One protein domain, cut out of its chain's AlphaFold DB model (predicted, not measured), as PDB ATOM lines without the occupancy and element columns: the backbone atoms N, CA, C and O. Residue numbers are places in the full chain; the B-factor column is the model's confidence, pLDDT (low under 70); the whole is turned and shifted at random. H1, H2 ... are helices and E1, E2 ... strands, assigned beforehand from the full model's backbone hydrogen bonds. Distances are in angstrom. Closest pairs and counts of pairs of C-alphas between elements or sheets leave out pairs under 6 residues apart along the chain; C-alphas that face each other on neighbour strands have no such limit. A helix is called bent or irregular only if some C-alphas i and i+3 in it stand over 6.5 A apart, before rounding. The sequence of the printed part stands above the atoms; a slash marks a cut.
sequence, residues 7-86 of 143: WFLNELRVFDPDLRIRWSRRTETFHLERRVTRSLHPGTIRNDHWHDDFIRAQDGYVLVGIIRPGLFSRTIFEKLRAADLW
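AT A GLANCE: This is residues 7 to 86 of the 143 residues of an uncharacterized protein of Bacteroidetes bacterium (UniProt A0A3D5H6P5). A small, strongly twisted antiparallel sheet, E1-E2-E3, has H2 over one face towards one end of the domain and H1 and H3 near each other at the other end. The printed part has 80 residues, with three named helices and three named strands in the order H1 E1 E2 H2 E3 H3 along the chain; it is mixed in class and compact, with a radius of gyration of the C-alphas of 13.4 A, and spans 39 by 27 by 21 A.

IN THESE COORDINATES: E1 is residues 19 to 24, E2 29 to 35, 18.8 A long, and E3 61 to 67. H2, 48 to 59, is irregular: C-alphas 49 and 52 are 8.0 A apart. H1, 7 to 15, begins at C-alpha (14.458, 42.774, -37.479); H3, 74 to 83, ends at (30.842, 35.513, -29.071).

HOW THE PARTS SIT: In the hairpin E1 and E2, N 22 and O 31 are 2.9 A apart; between E2 and E3, N 32 and O 65, 2.8 A. H2 and the sheet make two layers, a helix on one face, height 8.7 A; its closest C-alphas to E3 are Arg 56 and Val 62, 5.9 A. H1 only grazes the sheet. H1 and H3 are close but not clearly touching, closest C-alphas Phe 8 and Phe 77, 7.6 A. Every O i to N i+4 pair is within hydrogen-bond range in H1 and H3, 6 of 8 in H2.

THE WHOLE: The printed part has no cut; the link E2 to H2 is long. pLDDT is under 70 at residues 38 to 49 and 83 to 86.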
ATOM      1  N   TRP A   7      14.235  44.217 -37.607       95.88
ATOM      2  CA  TRP A   7      14.458  42.774 -37.479       95.88
ATOM      3  C   TRP A   7      15.579  42.465 -36.477       95.88
ATOM      4  O   TRP A   7      15.421  41.580 -35.646       95.88
ATOM      5  N   PHE A   8      16.660  43.250 -36.493       94.75
ATOM      6  CA  PHE A   8      17.796  43.065 -35.594       94.75
ATOM      7  C   PHE A   8      17.397  43.388 -34.153       94.75
ATOM      8  O   PHE A   8      17.732  42.642 -33.242       94.75
ATOM      9  N   LEU A   9      16.642  44.472 -33.944       94.44
ATOM     10  CA  LEU A   9      16.136  44.850 -32.621       94.44
ATOM     11  C   LEU A   9      15.202  43.785 -32.033       94.44
ATOM     12  O   LEU A   9      15.306  43.464 -30.851       94.44
ATOM     13  N   ASN A  10      14.310  43.224 -32.854       94.75
ATOM     14  CA  ASN A  10      13.401  42.163 -32.423       94.75
ATOM     15  C   ASN A  10      14.165  40.895 -32.024       94.75
ATOM     16  O   ASN A  10      13.882  40.320 -30.977       94.75
ATOM     17  N   GLU A  11      15.146  40.481 -32.826       92.69
ATOM     18  CA  GLU A  11      15.957  39.296 -32.529       92.69
ATOM     19  C   GLU A  11      16.846  39.493 -31.309       92.69
ATOM     20  O   GLU A  11      16.935  38.601 -30.469       92.69
ATOM     21  N   LEU A  12      17.440  40.679 -31.168       90.56
ATOM     22  CA  LEU A  12      18.240  41.023 -30.003       90.56
ATOM     23  C   LEU A  12      17.417  40.938 -28.716       90.56
ATOM     24  O   LEU A  12      17.879  40.356 -27.746       90.56
ATOM     25  N   ARG A  13      16.179  41.447 -28.731       90.19
ATOM     26  CA  ARG A  13      15.285  41.430 -27.564       90.19
ATOM     27  C   ARG A  13      14.868  40.021 -27.142       90.19
ATOM     28  O   ARG A  13      14.665  39.781 -25.959       90.19
ATOM     29  N   VAL A  14      14.689  39.119 -28.107       89.06
ATOM     30  CA  VAL A  14      14.387  37.702 -27.837       89.06
ATOM     31  C   VAL A  14      15.625  36.976 -27.315       89.06
ATOM     32  O   VAL A  14      15.503  36.099 -26.467       89.06
ATOM     33  N   PHE A  15      16.800  37.336 -27.828       86.44
ATOM     34  CA  PHE A  15      18.072  36.751 -27.428       86.44
ATOM     35  C   PHE A  15      18.475  37.144 -26.001       86.44
ATOM     36  O   PHE A  15      18.766  36.268 -25.194       86.44
ATOM     37  N   ASP A  16      18.460  38.440 -25.688       85.88
ATOM     38  CA  ASP A  16      18.781  38.966 -24.364       85.88
ATOM     39  C   ASP A  16      17.989  40.271 -24.122       85.88
ATOM     40  O   ASP A  16      18.251  41.286 -24.782       85.88
ATOM     41  N   PRO A  17      17.005  40.277 -23.203       89.56
ATOM     42  CA  PRO A  17      16.172  41.450 -22.941       89.56
ATOM     43  C   PRO A  17      16.932  42.609 -22.280       89.56
ATOM     44  O   PRO A  17      16.424  43.734 -22.294       89.56
ATOM     45  N   ASP A  18      18.125  42.361 -21.731       89.19
ATOM     46  CA  ASP A  18      18.986  43.380 -21.127       89.19
ATOM     47  C   ASP A  18      19.911  44.052 -22.150       89.19
ATOM     48  O   ASP A  18      20.571  45.047 -21.831       89.19
ATOM     49  N   LEU A  19      19.956  43.552 -23.389       90.38
ATOM     50  CA  LEU A  19      20.670  44.205 -24.479       90.38
ATOM     51  C   LEU A  19      19.828  45.316 -25.115       90.38
ATOM     52  O   LEU A  19      18.655  45.152 -25.457       90.38
ATOM     53  N   ARG A  20      20.473  46.457 -25.366       93.44
ATOM     54  CA  ARG A  20      19.934  47.560 -26.169       93.44
ATOM     55  C   ARG A  20      20.927  47.995 -27.236       93.44
ATOM     56  O   ARG A  20      22.133  47.801 -27.112       93.44
ATOM     57  N   ILE A  21      20.412  48.660 -28.264       94.81
ATOM     58  CA  ILE A  21      21.235  49.367 -29.246       94.81
ATOM     59  C   ILE A  21      20.968  50.856 -29.129       94.81
ATOM     60  O   ILE A  21      19.817  51.289 -29.120       94.81
ATOM     61  N   ARG A  22      22.041  51.641 -29.102       95.31
ATOM     62  CA  ARG A  22      21.986  53.099 -29.062       95.31
ATOM     63  C   ARG A  22      22.879  53.692 -30.142       95.31
ATOM     64  O   ARG A  22      23.979  53.213 -30.381       95.31
ATOM     65  N   TRP A  23      22.422  54.758 -30.790       95.81
ATOM     66  CA  TRP A  23      23.263  55.533 -31.698       95.81
ATOM     67  C   TRP A  23      24.179  56.476 -30.912       95.81
ATOM     68  O   TRP A  23      23.687  57.339 -30.178       95.81
ATOM     69  N   SER A  24      25.495  56.364 -31.098       93.50
ATOM     70  CA  SER A  24      26.426  57.406 -30.672       93.50
ATOM     71  C   SER A  24      26.557  58.457 -31.765       93.50
ATOM     72  O   SER A  24      27.035  58.193 -32.868       93.50
ATOM     73  N   ARG A  25      26.170  59.692 -31.429       92.19
ATOM     74  CA  ARG A  25      26.386  60.857 -32.297       92.19
ATOM     75  C   ARG A  25      27.865  61.204 -32.463       92.19
ATOM     76  O   ARG A  25      28.196  61.862 -33.436       92.19
ATOM     77  N   ARG A  26      28.723  60.829 -31.507       89.62
ATOM     78  CA  ARG A  26      30.144  61.208 -31.509       89.62
ATOM     79  C   ARG A  26      30.981  60.284 -32.376       89.62
ATOM     80  O   ARG A  26      31.825  60.763 -33.120       89.62
ATOM     81  N   THR A  27      30.756  58.978 -32.270       90.88
ATOM     82  CA  THR A  27      31.501  57.988 -33.057       90.88
ATOM     83  C   THR A  27      30.814  57.646 -34.374       90.88
ATOM     84  O   THR A  27      31.393  56.929 -35.180       90.88
ATOM     85  N   GLU A  28      29.585  58.131 -34.584       94.44
ATOM     86  CA  GLU A  28      28.731  57.776 -35.722       94.44
ATOM     87  C   GLU A  28      28.579  56.255 -35.880       94.44
ATOM     88  O   GLU A  28      28.620  55.690 -36.977       94.44
ATOM     89  N   THR A  29      28.402  55.567 -34.752       95.00
ATOM     90  CA  THR A  29      28.203  54.118 -34.718       95.00
ATOM     91  C   THR A  29      27.065  53.718 -33.794       95.00
ATOM     92  O   THR A  29      26.626  54.468 -32.920       95.00
ATOM     93  N   PHE A  30      26.572  52.501 -34.000       95.94
ATOM     94  CA  PHE A  30      25.634  51.865 -33.097       95.94
ATOM     95  C   PHE A  30      26.405  51.147 -31.994       95.94
ATOM     96  O   PHE A  30      27.210  50.259 -32.256       95.94
ATOM     97  N   HIS A  31      26.144  51.531 -30.755       93.88
ATOM     98  CA  HIS A  31      26.656  50.873 -29.569       93.88
ATOM     99  C   HIS A  31      25.664  49.795 -29.140       93.88
ATOM    100  O   HIS A  31      24.491  50.087 -28.896       93.88
ATOM    101  N   LEU A  32      26.142  48.556 -29.067       92.31
ATOM    102  CA  LEU A  32      25.457  47.463 -28.397       92.31
ATOM    103  C   LEU A  32      25.817  47.540 -26.917       92.31
ATOM    104  O   LEU A  32      26.992  47.460 -26.557       92.31
ATOM    105  N   GLU A  33      24.814  47.726 -26.076       91.50
ATOM    106  CA  GLU A  33      24.976  47.970 -24.649       91.50
ATOM    107  C   GLU A  33      24.158  46.948 -23.857       91.50
ATOM    108  O   GLU A  33      23.075  46.564 -24.293       91.50
ATOM    109  N   ARG A  34      24.655  46.521 -22.695       87.81
ATOM    110  CA  ARG A  34      23.975  45.577 -21.795       87.81
ATOM    111  C   ARG A  34      23.672  46.247 -20.468       87.81
ATOM    112  O   ARG A  34      24.551  46.921 -19.936       87.81
ATOM    113  N   ARG A  35      22.462  46.065 -19.942       88.44
ATOM    114  CA  ARG A  35      22.094  46.533 -18.604       88.44
ATOM    115  C   ARG A  35      22.877  45.760 -17.538       88.44
ATOM    116  O   ARG A  35      23.080  44.557 -17.676       88.44
ATOM    117  N   VAL A  36      23.298  46.458 -16.491       81.25
ATOM    118  CA  VAL A  36      23.900  45.874 -15.285       81.25
ATOM    119  C   VAL A  36      23.055  46.238 -14.067       81.25
ATOM    120  O   VAL A  36      22.370  47.262 -14.079       81.25
ATOM    121  N   THR A  37      23.059  45.390 -13.043       77.00
ATOM    122  CA  THR A  37      22.273  45.595 -11.811       77.00
ATOM    123  C   THR A  37      23.016  46.484 -10.814       77.00
ATOM    124  O   THR A  37      22.393  47.275 -10.105       77.00
ATOM    125  N   ARG A  38      24.351  46.407 -10.801       68.44
ATOM    126  CA  ARG A  38      25.199  47.195  -9.906       68.44
ATOM    127  C   ARG A  38      25.166  48.689 -10.218       68.44
ATOM    128  O   ARG A  38      25.068  49.111 -11.374       68.44
ATOM    129  N   SER A  39      25.365  49.495  -9.176       65.75
ATOM    130  CA  SER A  39      25.572  50.935  -9.320       65.75
ATOM    131  C   SER A  39      26.874  51.197 -10.075       65.75
ATOM    132  O   SER A  39      27.970  51.055  -9.536       65.75
ATOM    133  N   LEU A  40      26.774  51.598 -11.341       67.69
ATOM    134  CA  LEU A  40      27.913  52.160 -12.053       67.69
ATOM    135  C   LEU A  40      28.077  53.595 -11.573       67.69
ATOM    136  O   LEU A  40      27.274  54.456 -11.915       67.69
ATOM    137  N   HIS A  41      29.109  53.870 -10.781       62.97
ATOM    138  CA  HIS A  41      29.464  55.251 -10.502       62.97
ATOM    139  C   HIS A  41      30.010  55.868 -11.791       62.97
ATOM    140  O   HIS A  41      31.075  55.440 -12.250       62.97
ATOM    141  N   PRO A  42      29.336  56.870 -12.394       60.84
ATOM    142  CA  PRO A  42      29.985  57.695 -13.392       60.84
ATOM    143  C   PRO A  42      31.098  58.426 -12.643       60.84
ATOM    144  O   PRO A  42      30.843  59.407 -11.945       60.84
ATOM    145  N   GLY A  43      32.315  57.874 -12.670       51.88
ATOM    146  CA  GLY A  43      33.454  58.444 -11.962       51.88
ATOM    147  C   GLY A  43      33.578  59.933 -12.278       51.88
ATOM    148  O   GLY A  43      33.172  60.383 -13.351       51.88
ATOM    149  N   THR A  44      34.131  60.709 -11.346       47.59
ATOM    150  CA  THR A  44      34.421  62.142 -11.509       47.59
ATOM    151  C   THR A  44      35.350  62.373 -12.704       47.59
ATOM    152  O   THR A  44      36.565  62.438 -12.546       47.59
ATOM    153  N   ILE A  45      34.811  62.433 -13.922       53.19
ATOM    154  CA  ILE A  45      35.609  62.382 -15.149       53.19
ATOM    155  C   ILE A  45      35.103  63.454 -16.120       53.19
ATOM    156  O   ILE A  45      33.937  63.500 -16.503       53.19
ATOM    157  N   ARG A  46      36.022  64.368 -16.455       50.94
ATOM    158  CA  ARG A  46      35.816  65.643 -17.163       50.94
ATOM    159  C   ARG A  46      36.597  65.683 -18.483       50.94
ATOM    160  O   ARG A  46      37.462  66.537 -18.663       50.94
ATOM    161  N   ASN A  47      36.357  64.758 -19.401       56.69
ATOM    162  CA  ASN A  47      36.979  64.812 -20.726       56.69
ATOM    163  C   ASN A  47      36.020  64.373 -21.841       56.69
ATOM    164  O   ASN A  47      35.203  63.467 -21.691       56.69
ATOM    165  N   ASP A  48      36.138  65.038 -22.993       60.56
ATOM    166  CA  ASP A  48      35.233  64.886 -24.139       60.56
ATOM    167  C   ASP A  48      35.248  63.491 -24.780       60.56
ATOM    168  O   ASP A  48      34.345  63.129 -25.533       60.56
ATOM    169  N   HIS A  49      36.227  62.648 -24.479       60.09
ATOM    170  CA  HIS A  49      36.281  61.304 -25.053       60.09
ATOM    171  C   HIS A  49      35.359  60.290 -24.355       60.09
ATOM    172  O   HIS A  49      35.107  59.233 -24.921       60.09
ATOM    173  N   TRP A  50      34.776  60.635 -23.199       76.00
ATOM    174  CA  TRP A  50      34.076  59.686 -22.316       76.00
ATOM    175  C   TRP A  50      32.561  59.925 -22.202       76.00
ATOM    176  O   TRP A  50      31.896  59.390 -21.321       76.00
ATOM    177  N   HIS A  51      31.974  60.722 -23.097       85.69
ATOM    178  CA  HIS A  51      30.548  61.073 -23.020       85.69
ATOM    179  C   HIS A  51      29.609  59.875 -23.180       85.69
ATOM    180  O   HIS A  51      28.606  59.783 -22.478       85.69
ATOM    181  N   ASP A  52      29.938  58.936 -24.068       89.00
ATOM    182  CA  ASP A  52      29.147  57.715 -24.206       89.00
ATOM    183  C   ASP A  52      29.275  56.798 -22.985       89.00
ATOM    184  O   ASP A  52      28.303  56.130 -22.645       89.00
ATOM    185  N   ASP A  53      30.432  56.786 -22.313       84.81
ATOM    186  CA  ASP A  53      30.627  56.052 -21.057       84.81
ATOM    187  C   ASP A  53      29.845  56.674 -19.910       84.81
ATOM    188  O   ASP A  53      29.231  55.952 -19.131       84.81
ATOM    189  N   PHE A  54      29.803  58.004 -19.843       87.00
ATOM    190  CA  PHE A  54      28.990  58.710 -18.862       87.00
ATOM    191  C   PHE A  54      27.501  58.380 -19.021       87.00
ATOM    192  O   PHE A  54      26.858  58.006 -18.045       87.00
ATOM    193  N   ILE A  55      26.965  58.456 -20.247       89.25
ATOM    194  CA  ILE A  55      25.561  58.104 -20.532       89.25
ATOM    195  C   ILE A  55      25.289  56.643 -20.168       89.25
ATOM    196  O   ILE A  55      24.285  56.336 -19.534       89.25
ATOM    197  N   ARG A  56      26.194  55.736 -20.552       87.81
ATOM    198  CA  ARG A  56      26.106  54.312 -20.212       87.81
ATOM    199  C   ARG A  56      26.037  54.095 -18.704       87.81
ATOM    200  O   ARG A  56      25.096  53.461 -18.240       87.81
ATOM    201  N   ALA A  57      26.983  54.654 -17.952       85.19
ATOM    202  CA  ALA A  57      27.032  54.528 -16.501       85.19
ATOM    203  C   ALA A  57      25.780  55.118 -15.837       85.19
ATOM    204  O   ALA A  57      25.178  54.467 -14.991       85.19
ATOM    205  N   GLN A  58      25.346  56.304 -16.277       87.31
ATOM    206  CA  GLN A  58      24.129  56.956 -15.792       87.31
ATOM    207  C   GLN A  58      22.873  56.101 -16.019       87.31
ATOM    208  O   GLN A  58      22.016  56.029 -15.142       87.31
ATOM    209  N   ASP A  59      22.766  55.446 -17.175       89.88
ATOM    210  CA  ASP A  59      21.622  54.599 -17.520       89.88
ATOM    211  C   ASP A  59      21.703  53.182 -16.913       89.88
ATOM    212  O   ASP A  59      20.760  52.400 -17.073       89.88
ATOM    213  N   GLY A  60      22.823  52.815 -16.277       87.88
ATOM    214  CA  GLY A  60      23.072  51.459 -15.776       87.88
ATOM    215  C   GLY A  60      23.397  50.445 -16.879       87.88
ATOM    216  O   GLY A  60      22.923  49.311 -16.843       87.88
ATOM    217  N   TYR A  61      24.165  50.845 -17.893       88.88
ATOM    218  CA  TYR A  61      24.582  49.995 -19.011       88.88
ATOM    219  C   TYR A  61      26.104  49.967 -19.186       88.88
ATOM    220  O   TYR A  61      26.808  50.916 -18.856       88.88
ATOM    221  N   VAL A  62      26.611  48.899 -19.803       82.62
ATOM    222  CA  VAL A  62      28.009  48.759 -20.243       82.62
ATOM    223  C   VAL A  62      28.086  48.506 -21.746       82.62
ATOM    224  O   VAL A  62      27.148  47.982 -22.347       82.62
ATOM    225  N   LEU A  63      29.196  48.891 -22.378       85.94
ATOM    226  CA  LEU A  63      29.422  48.650 -23.804       85.94
ATOM    227  C   LEU A  63      29.801  47.182 -24.040       85.94
ATOM    228  O   LEU A  63      30.770  46.698 -23.466       85.94
ATOM    229  N   VAL A  64      29.075  46.508 -24.930       85.81
ATOM    230  CA  VAL A  64      29.358  45.128 -25.365       85.81
ATOM    231  C   VAL A  64      30.022  45.111 -26.736       85.81
ATOM    232  O   VAL A  64      30.910  44.305 -26.998       85.81
ATOM    233  N   GLY A  65      29.604  46.001 -27.634       87.56
ATOM    234  CA  GLY A  65      30.132  46.023 -28.990       87.56
ATOM    235  C   GLY A  65      29.760  47.275 -29.764       87.56
ATOM    236  O   GLY A  65      28.897  48.053 -29.363       87.56
ATOM    237  N   ILE A  66      30.424  47.461 -30.901       92.25
ATOM    238  CA  ILE A  66      30.207  48.596 -31.797       92.25
ATOM    239  C   ILE A  66      29.895  48.063 -33.194       92.25
ATOM    240  O   ILE A  66      30.639  47.254 -33.747       92.25
ATOM    241  N   ILE A  67      28.800  48.542 -33.779       93.06
ATOM    242  CA  ILE A  67      28.339  48.191 -35.121       93.06
ATOM    243  C   ILE A  67      28.336  49.467 -35.963       93.06
ATOM    244  O   ILE A  67      27.652  50.443 -35.652       93.06
ATOM    245  N   ARG A  68      29.107  49.479 -37.053       94.31
ATOM    246  CA  ARG A  68      29.086  50.611 -37.991       94.31
ATOM    247  C   ARG A  68      27.780  50.619 -38.799       94.31
ATOM    248  O   ARG A  68      27.235  49.544 -39.074       94.31
ATOM    249  N   PRO A  69      27.294  51.797 -39.229       93.88
ATOM    250  CA  PRO A  69      26.185  51.889 -40.172       93.88
ATOM    251  C   PRO A  69      26.399  50.982 -41.388       93.88
ATOM    252  O   PRO A  69      27.504  50.891 -41.915       93.88
ATOM    253  N   GLY A  70      25.347  50.289 -41.820       92.62
ATOM    254  CA  GLY A  70      25.395  49.400 -42.988       92.62
ATOM    255  C   GLY A  70      26.001  48.015 -42.744       92.62
ATOM    256  O   GLY A  70      25.888  47.160 -43.615       92.62
ATOM    257  N   LEU A  71      26.580  47.743 -41.567       93.75
ATOM    258  CA  LEU A  71      27.118  46.412 -41.256       93.75
ATOM    259  C   LEU A  71      26.091  45.450 -40.644       93.75
ATOM    260  O   LEU A  71      26.393  44.269 -40.474       93.75
ATOM    261  N   PHE A  72      24.872  45.908 -40.345       93.44
ATOM    262  CA  PHE A  72      23.812  45.035 -39.843       93.44
ATOM    263  C   PHE A  72      23.532  43.903 -40.827       93.44
ATOM    264  O   PHE A  72      23.015  44.104 -41.922       93.44
ATOM    265  N   SER A  73      23.874  42.692 -40.410       95.00
ATOM    266  CA  SER A  73      23.721  41.487 -41.207       95.00
ATOM    267  C   SER A  73      23.459  40.311 -40.291       95.00
ATOM    268  O   SER A  73      23.832  40.329 -39.112       95.00
ATOM    269  N   ARG A  74      22.841  39.264 -40.842       93.31
ATOM    270  CA  ARG A  74      22.594  38.038 -40.085       93.31
ATOM    271  C   ARG A  74      23.896  37.434 -39.562       93.31
ATOM    272  O   ARG A  74      23.952  37.000 -38.422       93.31
ATOM    273  N   THR A  75      24.967  37.514 -40.347       91.12
ATOM    274  CA  THR A  75      26.302  37.058 -39.953       91.12
ATOM    275  C   THR A  75      26.830  37.781 -38.716       91.12
ATOM    276  O   THR A  75      27.427  37.136 -37.861       91.12
ATOM    277  N   ILE A  76      26.620  39.097 -38.585       88.38
ATOM    278  CA  ILE A  76      27.017  39.816 -37.363       88.38
ATOM    279  C   ILE A  76      26.179  39.368 -36.171       88.38
ATOM    280  O   ILE A  76      26.735  39.177 -35.096       88.38
ATOM    281  N   PHE A  77      24.875  39.163 -36.357       89.25
ATOM    282  CA  PHE A  77      24.015  38.672 -35.282       89.25
ATOM    283  C   PHE A  77      24.448  37.282 -34.798       89.25
ATOM    284  O   PHE A  77      24.648  37.079 -33.606       89.25
ATOM    285  N   GLU A  78      24.696  36.344 -35.716       87.88
ATOM    286  CA  GLU A  78      25.188  35.012 -35.346       87.88
ATOM    287  C   GLU A  78      26.596  35.075 -34.737       87.88
ATOM    288  O   GLU A  78      26.895  34.306 -33.835       87.88
ATOM    289  N   LYS A  79      27.456  36.015 -35.158       84.81
ATOM    290  CA  LYS A  79      28.756  36.252 -34.510       84.81
ATOM    291  C   LYS A  79      28.618  36.812 -33.100       84.81
ATOM    292  O   LYS A  79      29.390  36.412 -32.244       84.81
ATOM    293  N   LEU A  80      27.670  37.714 -32.853       81.25
ATOM    294  CA  LEU A  80      27.366  38.208 -31.507       81.25
ATOM    295  C   LEU A  80      26.877  37.065 -30.623       81.25
ATOM    296  O   LEU A  80      27.419  36.848 -29.547       81.25
ATOM    297  N   ARG A  81      25.932  36.275 -31.137       79.69
ATOM    298  CA  ARG A  81      25.435  35.072 -30.475       79.69
ATOM    299  C   ARG A  81      26.551  34.055 -30.213       79.69
ATOM    300  O   ARG A  81      26.555  33.446 -29.154       79.69
ATOM    301  N   ALA A  82      27.491  33.897 -31.151       76.25
ATOM    302  CA  ALA A  82      28.678  33.038 -31.054       76.25
ATOM    303  C   ALA A  82      29.754  33.567 -30.093       76.25
ATOM    304  O   ALA A  82      30.422  32.788 -29.421       76.25
ATOM    305  N   ALA A  83      29.930  34.882 -30.016       69.69
ATOM    306  CA  ALA A  83      30.842  35.513 -29.071       69.69
ATOM    307  C   ALA A  83      30.305  35.422 -27.635       69.69
ATOM    308  O   ALA A  83      31.085  35.271 -26.702       69.69
ATOM    309  N   ASP A  84      28.982  35.424 -27.470       66.19
ATOM    310  CA  ASP A  84      28.302  35.189 -26.190       66.19
ATOM    311  C   ASP A  84      28.242  33.686 -25.800       66.19
ATOM    312  O   ASP A  84      27.727  33.302 -24.751       66.19
ATOM    313  N   LEU A  85      28.801  32.803 -26.639       46.50
ATOM    314  CA  LEU A  85      28.589  31.349 -26.662       46.50
ATOM    315  C   LEU A  85      29.656  30.561 -25.872       46.50
ATOM    316  O   LEU A  85      30.145  29.533 -26.330       46.50
ATOM    317  N   TRP A  86      29.942  30.970 -24.629       47.28
ATOM    318  CA  TRP A  86      30.386  30.042 -23.563       47.28
ATOM    319  C   TRP A  86      29.161  29.393 -22.880       47.28
ATOM    320  O   TRP A  86      28.983  29.465 -21.669       47.28
TER     321      TRP A  86